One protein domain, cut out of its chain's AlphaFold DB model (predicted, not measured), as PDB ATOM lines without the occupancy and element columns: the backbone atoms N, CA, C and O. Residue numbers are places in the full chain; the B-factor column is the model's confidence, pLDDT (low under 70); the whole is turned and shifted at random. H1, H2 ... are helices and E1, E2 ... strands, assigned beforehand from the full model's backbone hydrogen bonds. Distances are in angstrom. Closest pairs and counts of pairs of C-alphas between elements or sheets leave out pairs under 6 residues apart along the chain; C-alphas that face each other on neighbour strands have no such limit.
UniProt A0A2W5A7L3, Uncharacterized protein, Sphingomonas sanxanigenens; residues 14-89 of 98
ATOM      1  N   ALA A  14     203.206 225.050 117.731       90.56
ATOM      2  CA  ALA A  14     202.969 223.985 118.670       90.56
ATOM      3  C   ALA A  14     201.803 224.383 119.568       90.56
ATOM      4  O   ALA A  14     201.698 225.537 119.990       90.56
ATOM      5  N   GLN A  15     200.919 223.432 119.832       92.44
ATOM      6  CA  GLN A  15     199.734 223.620 120.648       92.44
ATOM      7  C   GLN A  15     199.700 222.529 121.706       92.44
ATOM      8  O   GLN A  15     199.816 221.345 121.398       92.44
ATOM      9  N   ALA A  16     199.553 222.937 122.957       93.06
ATOM     10  CA  ALA A  16     199.406 222.052 124.094       93.06
ATOM     11  C   ALA A  16     198.086 222.347 124.788       93.06
ATOM     12  O   ALA A  16     197.752 223.505 125.047       93.06
ATOM     13  N   GLN A  17     197.359 221.289 125.103       93.94
ATOM     14  CA  GLN A  17     196.092 221.341 125.805       93.94
ATOM     15  C   GLN A  17     196.259 220.700 127.176       93.94
ATOM     16  O   GLN A  17     196.998 219.726 127.334       93.94
ATOM     17  N   PHE A  18     195.590 221.276 128.163       93.50
ATOM     18  CA  PHE A  18     195.666 220.866 129.557       93.50
ATOM     19  C   PHE A  18     194.275 220.517 130.085       93.50
ATOM     20  O   PHE A  18     193.258 220.832 129.459       93.50
ATOM     21  N   GLY A  19     194.227 219.859 131.245       88.31
ATOM     22  CA  GLY A  19     192.968 219.581 131.942       88.31
ATOM     23  C   GLY A  19     192.161 220.854 132.239       88.31
ATOM     24  O   GLY A  19     192.727 221.938 132.367       88.31
ATOM     25  N   ALA A  20     190.836 220.723 132.363       81.19
ATOM     26  CA  ALA A  20     189.923 221.851 132.585       81.19
ATOM     27  C   ALA A  20     190.250 222.663 133.855       81.19
ATOM     28  O   ALA A  20     190.096 223.881 133.870       81.19
ATOM     29  N   ASP A  21     190.761 221.993 134.887       81.25
ATOM     30  CA  ASP A  21     191.126 222.594 136.174       81.25
ATOM     31  C   ASP A  21     192.560 223.158 136.201       81.25
ATOM     32  O   ASP A  21     193.038 223.629 137.238       81.25
ATOM     33  N   ALA A  22     193.279 223.111 135.074       85.50
ATOM     34  CA  ALA A  22     194.655 223.576 134.995       85.50
ATOM     35  C   ALA A  22     194.744 225.097 135.179       85.50
ATOM     36  O   ALA A  22     194.243 225.881 134.371       85.50
ATOM     37  N   ARG A  23     195.469 225.529 136.214       86.19
ATOM     38  CA  ARG A  23     195.882 226.927 136.381       86.19
ATOM     39  C   ARG A  23     197.225 227.156 135.708       86.19
ATOM     40  O   ARG A  23     198.277 226.925 136.294       86.19
ATOM     41  N   LEU A  24     197.163 227.627 134.470       88.12
ATOM     42  CA  LEU A  24     198.339 227.957 133.676       88.12
ATOM     43  C   LEU A  24     198.726 229.432 133.878       88.12
ATOM     44  O   LEU A  24     197.848 230.297 133.947       88.12
ATOM     45  N   PRO A  25     200.027 229.756 133.957       90.38
ATOM     46  CA  PRO A  25     200.483 231.136 133.869       90.38
ATOM     47  C   PRO A  25     200.269 231.653 132.443       90.38
ATOM     48  O   PRO A  25     200.254 230.876 131.494       90.38
ATOM     49  N   ALA A  26     200.185 232.973 132.262       91.94
ATOM     50  CA  ALA A  26     199.994 233.572 130.935       91.94
ATOM     51  C   ALA A  26     201.111 233.211 129.934       91.94
ATOM     52  O   ALA A  26     200.900 233.241 128.722       91.94
ATOM     53  N   ARG A  27     202.312 232.897 130.434       91.69
ATOM     54  CA  ARG A  27     203.471 232.506 129.630       91.69
ATOM     55  C   ARG A  27     204.280 231.424 130.329       91.69
ATOM     56  O   ARG A  27     204.480 231.495 131.540       91.69
ATOM     57  N   ILE A  28     204.786 230.469 129.555       92.19
ATOM     58  CA  ILE A  28     205.656 229.383 130.018       92.19
ATOM     59  C   ILE A  28     206.907 229.366 129.145       92.19
ATOM     60  O   ILE A  28     206.823 229.499 127.929       92.19
ATOM     61  N   VAL A  29     208.073 229.187 129.757       90.69
ATOM     62  CA  VAL A  29     209.326 228.988 129.023       90.69
ATOM     63  C   VAL A  29     209.584 227.489 128.893       90.69
ATOM     64  O   VAL A  29     209.649 226.774 129.892       90.69
ATOM     65  N   VAL A  30     209.719 227.012 127.656       89.75
ATOM     66  CA  VAL A  30     209.957 225.609 127.306       89.75
ATOM     67  C   VAL A  30     211.282 225.519 126.559       89.75
ATOM     68  O   VAL A  30     211.347 225.782 125.359       89.75
ATOM     69  N   GLY A  31     212.352 225.169 127.279       85.94
ATOM     70  CA  GLY A  31     213.712 225.284 126.748       85.94
ATOM     71  C   GLY A  31     214.028 226.750 126.454       85.94
ATOM     72  O   GLY A  31     213.943 227.583 127.351       85.94
ATOM     73  N   ASP A  32     214.318 227.055 125.195       85.31
ATOM     74  CA  ASP A  32     214.631 228.400 124.694       85.31
ATOM     75  C   ASP A  32     213.406 229.104 124.072       85.31
ATOM     76  O   ASP A  32     213.501 230.223 123.567       85.31
ATOM     77  N   SER A  33     212.241 228.448 124.100       88.31
ATOM     78  CA  SER A  33     211.011 228.906 123.452       88.31
ATOM     79  C   SER A  33     210.002 229.445 124.459       88.31
ATOM     80  O   SER A  33     209.669 228.791 125.450       88.31
ATOM     81  N   LEU A  34     209.439 230.616 124.164       89.88
ATOM     82  CA  LEU A  34     208.343 231.194 124.938       89.88
ATOM     83  C   LEU A  34     206.992 230.705 124.407       89.88
ATOM     84  O   LEU A  34     206.655 230.916 123.243       89.88
ATOM     85  N   TRP A  35     206.209 230.096 125.286       92.19
ATOM     86  CA  TRP A  35     204.837 229.673 125.043       92.19
ATOM     87  C   TRP A  35     203.875 230.659 125.697       92.19
ATOM     88  O   TRP A  35     204.096 231.097 126.826       92.19
ATOM     89  N   ASN A  36     202.804 231.006 124.995       92.94
ATOM     90  CA  ASN A  36     201.731 231.855 125.492       92.94
ATOM     91  C   ASN A  36     200.523 230.981 125.801       92.94
ATOM     92  O   ASN A  36     200.104 230.186 124.964       92.94
ATOM     93  N   CYS A  37     199.957 231.136 126.989       92.94
ATOM     94  CA  CYS A  37     198.820 230.347 127.430       92.94
ATOM     95  C   CYS A  37     197.576 231.217 127.564       92.94
ATOM     96  O   CYS A  37     197.625 232.329 128.092       92.94
ATOM     97  N   SER A  38     196.455 230.681 127.095       90.75
ATOM     98  CA  SER A  38     195.124 231.264 127.211       90.75
ATOM     99  C   SER A  38     194.155 230.183 127.679       90.75
ATOM    100  O   SER A  38     193.969 229.163 127.011       90.75
ATOM    101  N   GLY A  39     193.566 230.379 128.862       89.56
ATOM    102  CA  GLY A  39     192.739 229.362 129.513       89.56
ATOM    103  C   GLY A  39     193.540 228.088 129.783       89.56
ATOM    104  O   GLY A  39     194.515 228.119 130.527       89.56
ATOM    105  N   THR A  40     193.138 226.985 129.150       91.88
ATOM    106  CA  THR A  40     193.759 225.652 129.262       91.88
ATOM    107  C   THR A  40     194.567 225.260 128.024       91.88
ATOM    108  O   THR A  40     194.885 224.087 127.831       91.88
ATOM    109  N   THR A  41     194.872 226.216 127.143       91.69
ATOM    110  CA  THR A  41     195.644 225.976 125.919       91.69
ATOM    111  C   THR A  41     196.884 226.857 125.905       91.69
ATOM    112  O   THR A  41     196.787 228.067 126.101       91.69
ATOM    113  N   CYS A  42     198.048 226.267 125.645       93.25
ATOM    114  CA  CYS A  42     199.289 226.995 125.405       93.25
ATOM    115  C   CYS A  42     199.733 226.816 123.959       93.25
ATOM    116  O   CYS A  42     199.730 225.703 123.439       93.25
ATOM    117  N   THR A  43     200.164 227.901 123.332       92.12
ATOM    118  CA  THR A  43     200.720 227.899 121.983       92.12
ATOM    119  C   THR A  43     202.120 228.489 121.987       92.12
ATOM    120  O   THR A  43     202.427 229.420 122.733       92.12
ATOM    121  N   GLY A  44     203.005 227.943 121.166       90.25
ATOM    122  CA  GLY A  44     204.381 228.412 121.097       90.25
ATOM    123  C   GLY A  44     205.113 227.906 119.864       90.25
ATOM    124  O   GLY A  44     204.552 227.150 119.068       90.25
ATOM    125  N   PRO A  45     206.378 228.306 119.694       87.19
ATOM    126  CA  PRO A  45     207.248 227.653 118.738       87.19
ATOM    127  C   PRO A  45     207.493 226.221 119.210       87.19
ATOM    128  O   PRO A  45     207.841 225.987 120.373       87.19
ATOM    129  N   GLY A  46     207.350 225.261 118.306       82.94
ATOM    130  CA  GLY A  46     207.767 223.898 118.578       82.94
ATOM    131  C   GLY A  46     208.206 223.170 117.327       82.94
ATOM    132  O   GLY A  46     208.193 223.694 116.218       82.94
ATOM    133  N   ASP A  47     208.665 221.954 117.561       86.56
ATOM    134  CA  ASP A  47     209.433 221.176 116.609       86.56
ATOM    135  C   ASP A  47     208.774 219.797 116.515       86.56
ATOM    136  O   ASP A  47     208.589 219.131 117.536       86.56
ATOM    137  N   ALA A  48     208.388 219.372 115.309       87.69
ATOM    138  CA  ALA A  48     207.629 218.134 115.088       87.69
ATOM    139  C   ALA A  48     208.462 216.857 115.322       87.69
ATOM    140  O   ALA A  48     207.964 215.737 115.221       87.69
ATOM    141  N   ARG A  49     209.755 217.004 115.640       89.62
ATOM    142  CA  ARG A  49     210.623 215.893 116.032       89.62
ATOM    143  C   ARG A  49     210.132 215.300 117.353       89.62
ATOM    144  O   ARG A  49     210.051 216.002 118.358       89.62
ATOM    145  N   GLN A  50     209.917 213.987 117.382       87.44
ATOM    146  CA  GLN A  50     209.396 213.250 118.547       87.44
ATOM    147  C   GLN A  50     210.137 213.581 119.857       87.44
ATOM    148  O   GLN A  50     209.515 213.910 120.861       87.44
ATOM    149  N   VAL A  51     211.474 213.619 119.828       89.88
ATOM    150  CA  VAL A  51     212.307 213.976 120.994       89.88
ATOM    151  C   VAL A  51     212.043 215.405 121.489       89.88
ATOM    152  O   VAL A  51     212.052 215.657 122.694       89.88
ATOM    153  N   ALA A  52     211.805 216.352 120.579       89.88
ATOM    154  CA  ALA A  52     211.492 217.732 120.935       89.88
ATOM    155  C   ALA A  52     210.081 217.848 121.527       89.88
ATOM    156  O   ALA A  52     209.912 218.488 122.563       89.88
ATOM    157  N   MET A  53     209.096 217.154 120.948       90.94
ATOM    158  CA  MET A  53     207.735 217.078 121.492       90.94
ATOM    159  C   MET A  53     207.716 216.445 122.891       90.94
ATOM    160  O   MET A  53     207.081 216.976 123.800       90.94
ATOM    161  N   GLN A  54     208.470 215.363 123.110       91.12
ATOM    162  CA  GLN A  54     208.611 214.740 124.431       91.12
ATOM    163  C   GLN A  54     209.240 215.691 125.457       91.12
ATOM    164  O   GLN A  54     208.763 215.776 126.589       91.12
ATOM    165  N   ARG A  55     210.287 216.439 125.076       91.06
ATOM    166  CA  ARG A  55     210.894 217.462 125.945       91.06
ATOM    167  C   ARG A  55     209.917 218.589 126.265       91.06
ATOM    168  O   ARG A  55     209.831 218.986 127.423       91.06
ATOM    169  N   ALA A  56     209.178 219.075 125.267       91.81
ATOM    170  CA  ALA A  56     208.168 220.109 125.458       91.81
ATOM    171  C   ALA A  56     207.083 219.635 126.428       91.81
ATOM    172  O   ALA A  56     206.815 220.310 127.420       91.81
ATOM    173  N   CYS A  57     206.553 218.425 126.220       93.38
ATOM    174  CA  CYS A  57     205.621 217.809 127.153       93.38
ATOM    175  C   CYS A  57     206.208 217.742 128.570       93.38
ATOM    176  O   CYS A  57     205.559 218.162 129.522       93.38
ATOM    177  N   ALA A  58     207.441 217.254 128.740       91.75
ATOM    178  CA  ALA A  58     208.050 217.065 130.060       91.75
ATOM    179  C   ALA A  58     208.237 218.373 130.851       91.75
ATOM    180  O   ALA A  58     208.343 218.346 132.076       91.75
ATOM    181  N   ILE A  59     208.310 219.516 130.166       92.25
ATOM    182  CA  ILE A  59     208.387 220.835 130.801       92.25
ATOM    183  C   ILE A  59     206.981 221.369 131.078       92.25
ATOM    184  O   ILE A  59     206.713 221.808 132.192       92.25
ATOM    185  N   LEU A  60     206.079 221.295 130.097       91.81
ATOM    186  CA  LEU A  60     204.694 221.760 130.223       91.81
ATOM    187  C   LEU A  60     203.931 220.997 131.315       91.81
ATOM    188  O   LEU A  60     203.221 221.609 132.113       91.81
ATOM    189  N   SER A  61     204.161 219.686 131.406       92.56
ATOM    190  CA  SER A  61     203.597 218.816 132.440       92.56
ATOM    191  C   SER A  61     204.020 219.191 133.855       92.56
ATOM    192  O   SER A  61     203.354 218.787 134.788       92.56
ATOM    193  N   ARG A  62     205.066 220.000 134.066       90.12
ATOM    194  CA  ARG A  62     205.414 220.490 135.415       90.12
ATOM    195  C   ARG A  62     204.412 221.506 135.954       90.12
ATOM    196  O   ARG A  62     204.376 221.739 137.157       90.12
ATOM    197  N   THR A  63     203.668 222.150 135.061       89.56
ATOM    198  CA  THR A  63     202.674 223.163 135.420       89.56
ATOM    199  C   THR A  63     201.314 222.519 135.657       89.56
ATOM    200  O   THR A  63     200.636 222.845 136.627       89.56
ATOM    201  N   ALA A  64     200.903 221.625 134.756       90.75
ATOM    202  CA  ALA A  64     199.655 220.878 134.839       90.75
ATOM    203  C   ALA A  64     199.685 219.679 133.883       90.75
ATOM    204  O   ALA A  64     200.456 219.666 132.925       90.75
ATOM    205  N   ALA A  65     198.789 218.713 134.084       91.94
ATOM    206  CA  ALA A  65     198.659 217.551 133.208       91.94
ATOM    207  C   ALA A  65     198.337 217.955 131.754       91.94
ATOM    208  O   ALA A  65     197.349 218.650 131.496       91.94
ATOM    209  N   VAL A  66     199.156 217.478 130.812       93.56
ATOM    210  CA  VAL A  66     198.992 217.716 129.371       93.56
ATOM    211  C   VAL A  66     198.057 216.656 128.793       93.56
ATOM    212  O   VAL A  66     198.348 215.463 128.871       93.56
ATOM    213  N   THR A  67     196.941 217.073 128.206       93.62
ATOM    214  CA  THR A  67     195.932 216.183 127.607       93.62
ATOM    215  C   THR A  67     196.133 215.996 126.108       93.62
ATOM    216  O   THR A  67     195.781 214.949 125.574       93.62
ATOM    217  N   ALA A  68     196.736 216.975 125.434       93.62
ATOM    218  CA  ALA A  68     197.120 216.879 124.031       93.62
ATOM    219  C   ALA A  68     198.341 217.758 123.745       93.62
ATOM    220  O   ALA A  68     198.488 218.836 124.321       93.62
ATOM    221  N   LEU A  69     199.208 217.314 122.836       93.50
ATOM    222  CA  LEU A  69     200.309 218.113 122.301       93.50
ATOM    223  C   LEU A  69     200.427 217.854 120.799       93.50
ATOM    224  O   LEU A  69     200.568 216.705 120.382       93.50
ATOM    225  N   SER A  70     200.415 218.913 120.000       93.06
ATOM    226  CA  SER A  70     200.586 218.850 118.551       93.06
ATOM    227  C   SER A  70     201.536 219.931 118.048       93.06
ATOM    228  O   SER A  70     201.685 220.987 118.660       93.06
ATOM    229  N   VAL A  71     202.214 219.648 116.940       91.25
ATOM    230  CA  VAL A  71     203.105 220.563 116.225       91.25
ATOM    231  C   VAL A  71     202.861 220.382 114.730       91.25
ATOM    232  O   VAL A  71     203.278 219.379 114.150       91.25
ATOM    233  N   GLY A  72     202.175 221.340 114.102       87.50
ATOM    234  CA  GLY A  72     201.698 221.164 112.725       87.50
ATOM    235  C   GLY A  72     200.811 219.918 112.610       87.50
ATOM    236  O   GLY A  72     199.889 219.749 113.406       87.50
ATOM    237  N   ASP A  73     201.125 219.030 111.667       86.75
ATOM    238  CA  ASP A  73     200.416 217.758 111.453       86.75
ATOM    239  C   ASP A  73     200.868 216.621 112.389       86.75
ATOM    240  O   ASP A  73     200.270 215.544 112.400       86.75
ATOM    241  N   ALA A  74     201.925 216.829 113.183       90.12
ATOM    242  CA  ALA A  74     202.412 215.833 114.130       90.12
ATOM    243  C   ALA A  74     201.711 215.978 115.486       90.12
ATOM    244  O   ALA A  74     201.632 217.071 116.047       90.12
ATOM    245  N   SER A  75     201.259 214.866 116.063       92.06
ATOM    246  CA  SER A  75     200.690 214.814 117.412       92.06
ATOM    247  C   SER A  75     201.458 213.833 118.292       92.06
ATOM    248  O   SER A  75     201.990 212.824 117.826       92.06
ATOM    249  N   LEU A  76     201.568 214.168 119.578       91.38
ATOM    250  CA  LEU A  76     202.152 213.276 120.566       91.38
ATOM    251  C   LEU A  76     201.108 212.220 120.938       91.38
ATOM    252  O   LEU A  76     199.989 212.562 121.317       91.38
ATOM    253  N   ASP A  77     201.472 210.945 120.824       91.88
ATOM    254  CA  ASP A  77     200.574 209.837 121.132       91.88
ATOM    255  C   ASP A  77     200.258 209.746 122.638       91.88
ATOM    256  O   ASP A  77     200.986 210.264 123.493       91.88
ATOM    257  N   ALA A  78     199.168 209.049 122.964       90.19
ATOM    258  CA  ALA A  78     198.679 208.919 124.333       90.19
ATOM    259  C   ALA A  78     199.689 208.246 125.284       90.19
ATOM    260  O   ALA A  78     199.774 208.630 126.449       90.19
ATOM    261  N   GLU A  79     200.487 207.285 124.807       89.88
ATOM    262  CA  GLU A  79     201.493 206.605 125.631       89.88
ATOM    263  C   GLU A  79     202.657 207.552 125.959       89.88
ATOM    264  O   GLU A  79     203.158 207.598 127.087       89.88
ATOM    265  N   SER A  80     203.089 208.354 124.989       90.94
ATOM    266  CA  SER A  80     204.088 209.406 125.181       90.94
ATOM    267  C   SER A  80     203.591 210.510 126.125       90.94
ATOM    268  O   SER A  80     204.345 210.936 127.005       90.94
ATOM    269  N   LEU A  81     202.325 210.930 126.007       91.88
ATOM    270  CA  LEU A  81     201.691 211.881 126.931       91.88
ATOM    271  C   LEU A  81     201.620 211.321 128.358       91.88
ATOM    272  O   LEU A  81     202.053 211.987 129.299       91.88
ATOM    273  N   ALA A  82     201.161 210.078 128.527       91.12
ATOM    274  CA  ALA A  82     201.081 209.424 129.832       91.12
ATOM    275  C   ALA A  82     202.459 209.303 130.500       91.12
ATOM    276  O   ALA A  82     202.618 209.652 131.669       91.12
ATOM    277  N   ARG A  83     203.489 208.884 129.749       90.31
ATOM    278  CA  ARG A  83     204.871 208.787 130.255       90.31
ATOM    279  C   ARG A  83     205.419 210.131 130.722       90.31
ATOM    280  O   ARG A  83     206.117 210.199 131.731       90.31
ATOM    281  N   CYS A  84     205.133 211.189 129.978       92.44
ATOM    282  CA  CYS A  84     205.539 212.544 130.314       92.44
ATOM    283  C   CYS A  84     204.825 213.061 131.577       92.44
ATOM    284  O   CYS A  84     205.492 213.501 132.513       92.44
ATOM    285  N   ASN A  85     203.499 212.930 131.647       91.75
ATOM    286  CA  ASN A  85     202.712 213.356 132.806       91.75
ATOM    287  C   ASN A  85     203.088 212.573 134.076       91.75
ATOM    288  O   ASN A  85     203.265 213.169 135.138       91.75
ATOM    289  N   ALA A  86     203.327 211.261 133.959       89.81
ATOM    290  CA  ALA A  86     203.780 210.423 135.068       89.81
ATOM    291  C   ALA A  86     205.122 210.899 135.651       89.81
ATOM    292  O   ALA A  86     205.294 210.919 136.868       89.81
ATOM    293  N   LYS A  87     206.061 211.350 134.805       86.94
ATOM    294  CA  LYS A  87     207.340 211.926 135.267       86.94
ATOM    295  C   LYS A  87     207.157 213.215 136.070       86.94
ATOM    296  O   LYS A  87     207.990 213.502 136.922       86.94
ATOM    297  N   ALA A  88     206.098 213.975 135.803       83.31
ATOM    298  CA  ALA A  88     205.757 215.188 136.538       83.31
ATOM    299  C   ALA A  88     204.888 214.926 137.785       83.31
ATOM    300  O   ALA A  88     204.500 215.868 138.466       83.31
ATOM    301  N   GLY A  89     204.573 213.664 138.100       80.88
ATOM    302  CA  GLY A  89     203.686 213.311 139.215       80.88
ATOM    303  C   GLY A  89     202.197 213.470 138.896       80.88
ATOM    304  O   GLY A  89     201.356 213.158 139.735       80.88
TER     305      GLY A  89
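Overview. This is residues 14 to 89 of the 98 residues of an uncharacterized protein of Sphingomonas sanxanigenens (UniProt A0A2W5A7L3). A strongly twisted sheet of five strands curls like part of a barrel, and helix H1 lies in its hollow, nearest to the two edge strands E5 and E2. A second helix, H2, packs on H1 and on edge strand E5, at that end of the curled sheet. The printed part has 76 residues with two named helices and five named strands, along the chain E1 E2 E3 E4 H1 E5 H2; the sheet's order is E2 E3 E4 E1 E5, all antiparallel, and the class is mixed, helices and strands. It is compact, with a radius of gyration of the C-alphas of 10.8 A, and rounded, with spans of 26 by 24 by 20 A.

Arrangement. In the sheet, E2, residues 27 to 30, and E3, residues 33 to 38, form a hairpin, with N 28 and O 35 at 2.9 A. E3 and E4, residues 41 to 45, form another, with N 36 and O 43 at 2.8 A. E2, E3 and E4 are a meander, each strand the antiparallel neighbour of the one before. E1, residues 14 to 18, is the antiparallel neighbour of E4, with N 16 and O 42 at 2.8 A; E1 to E4 make a Greek key, a meander of three whose last strand also neighbours the strand before it. Edge strand E5, residues 66 to 71, is antiparallel to E1 at 170 degrees, with N 15 and O 70 at 2.8 A. H1, residues 50 to 60, is on one face of the sheet, two layers; its closest C-alphas to E5 are Cys 57 and Val 66, 7.0 A, and to E2 Ala 56 and Val 30, 6.1 A. E4, H1 and E5 are a split strand-helix-strand unit, two strands running the same way with E1 between them, and its crossover is right-handed. H2, residues 78 to 87, touches H1, the closest C-alphas being Cys 84 and Ala 58, 5.2 A, at a steep tilt of 45 degrees, the same way. H2 only grazes the sheet, with residues 78 to 85. In H1 and H2 every O i to N i+4 pair is within hydrogen-bond range.

Along the chain. E1 begins at C-alpha 14 (202.969, 223.985, 118.670) and is 13.5 A long; E2 is 9.7 A, E3 16.5 A and E4 13.7 A. H1, 15.2 A, begins at C-alpha 50 (209.396, 213.250, 118.547). E5 is 14.1 A; H2, 14.3 A, ends at C-alpha 87 (207.340, 211.926, 135.267).

Size, cuts and confidence. The C-alphas farthest apart, those of Asp 21 and Arg 49, are 28.8 A apart. The printed part has no cut and no long link. Mean pLDDT of the printed part is 90.1, and no printed residue is under 70.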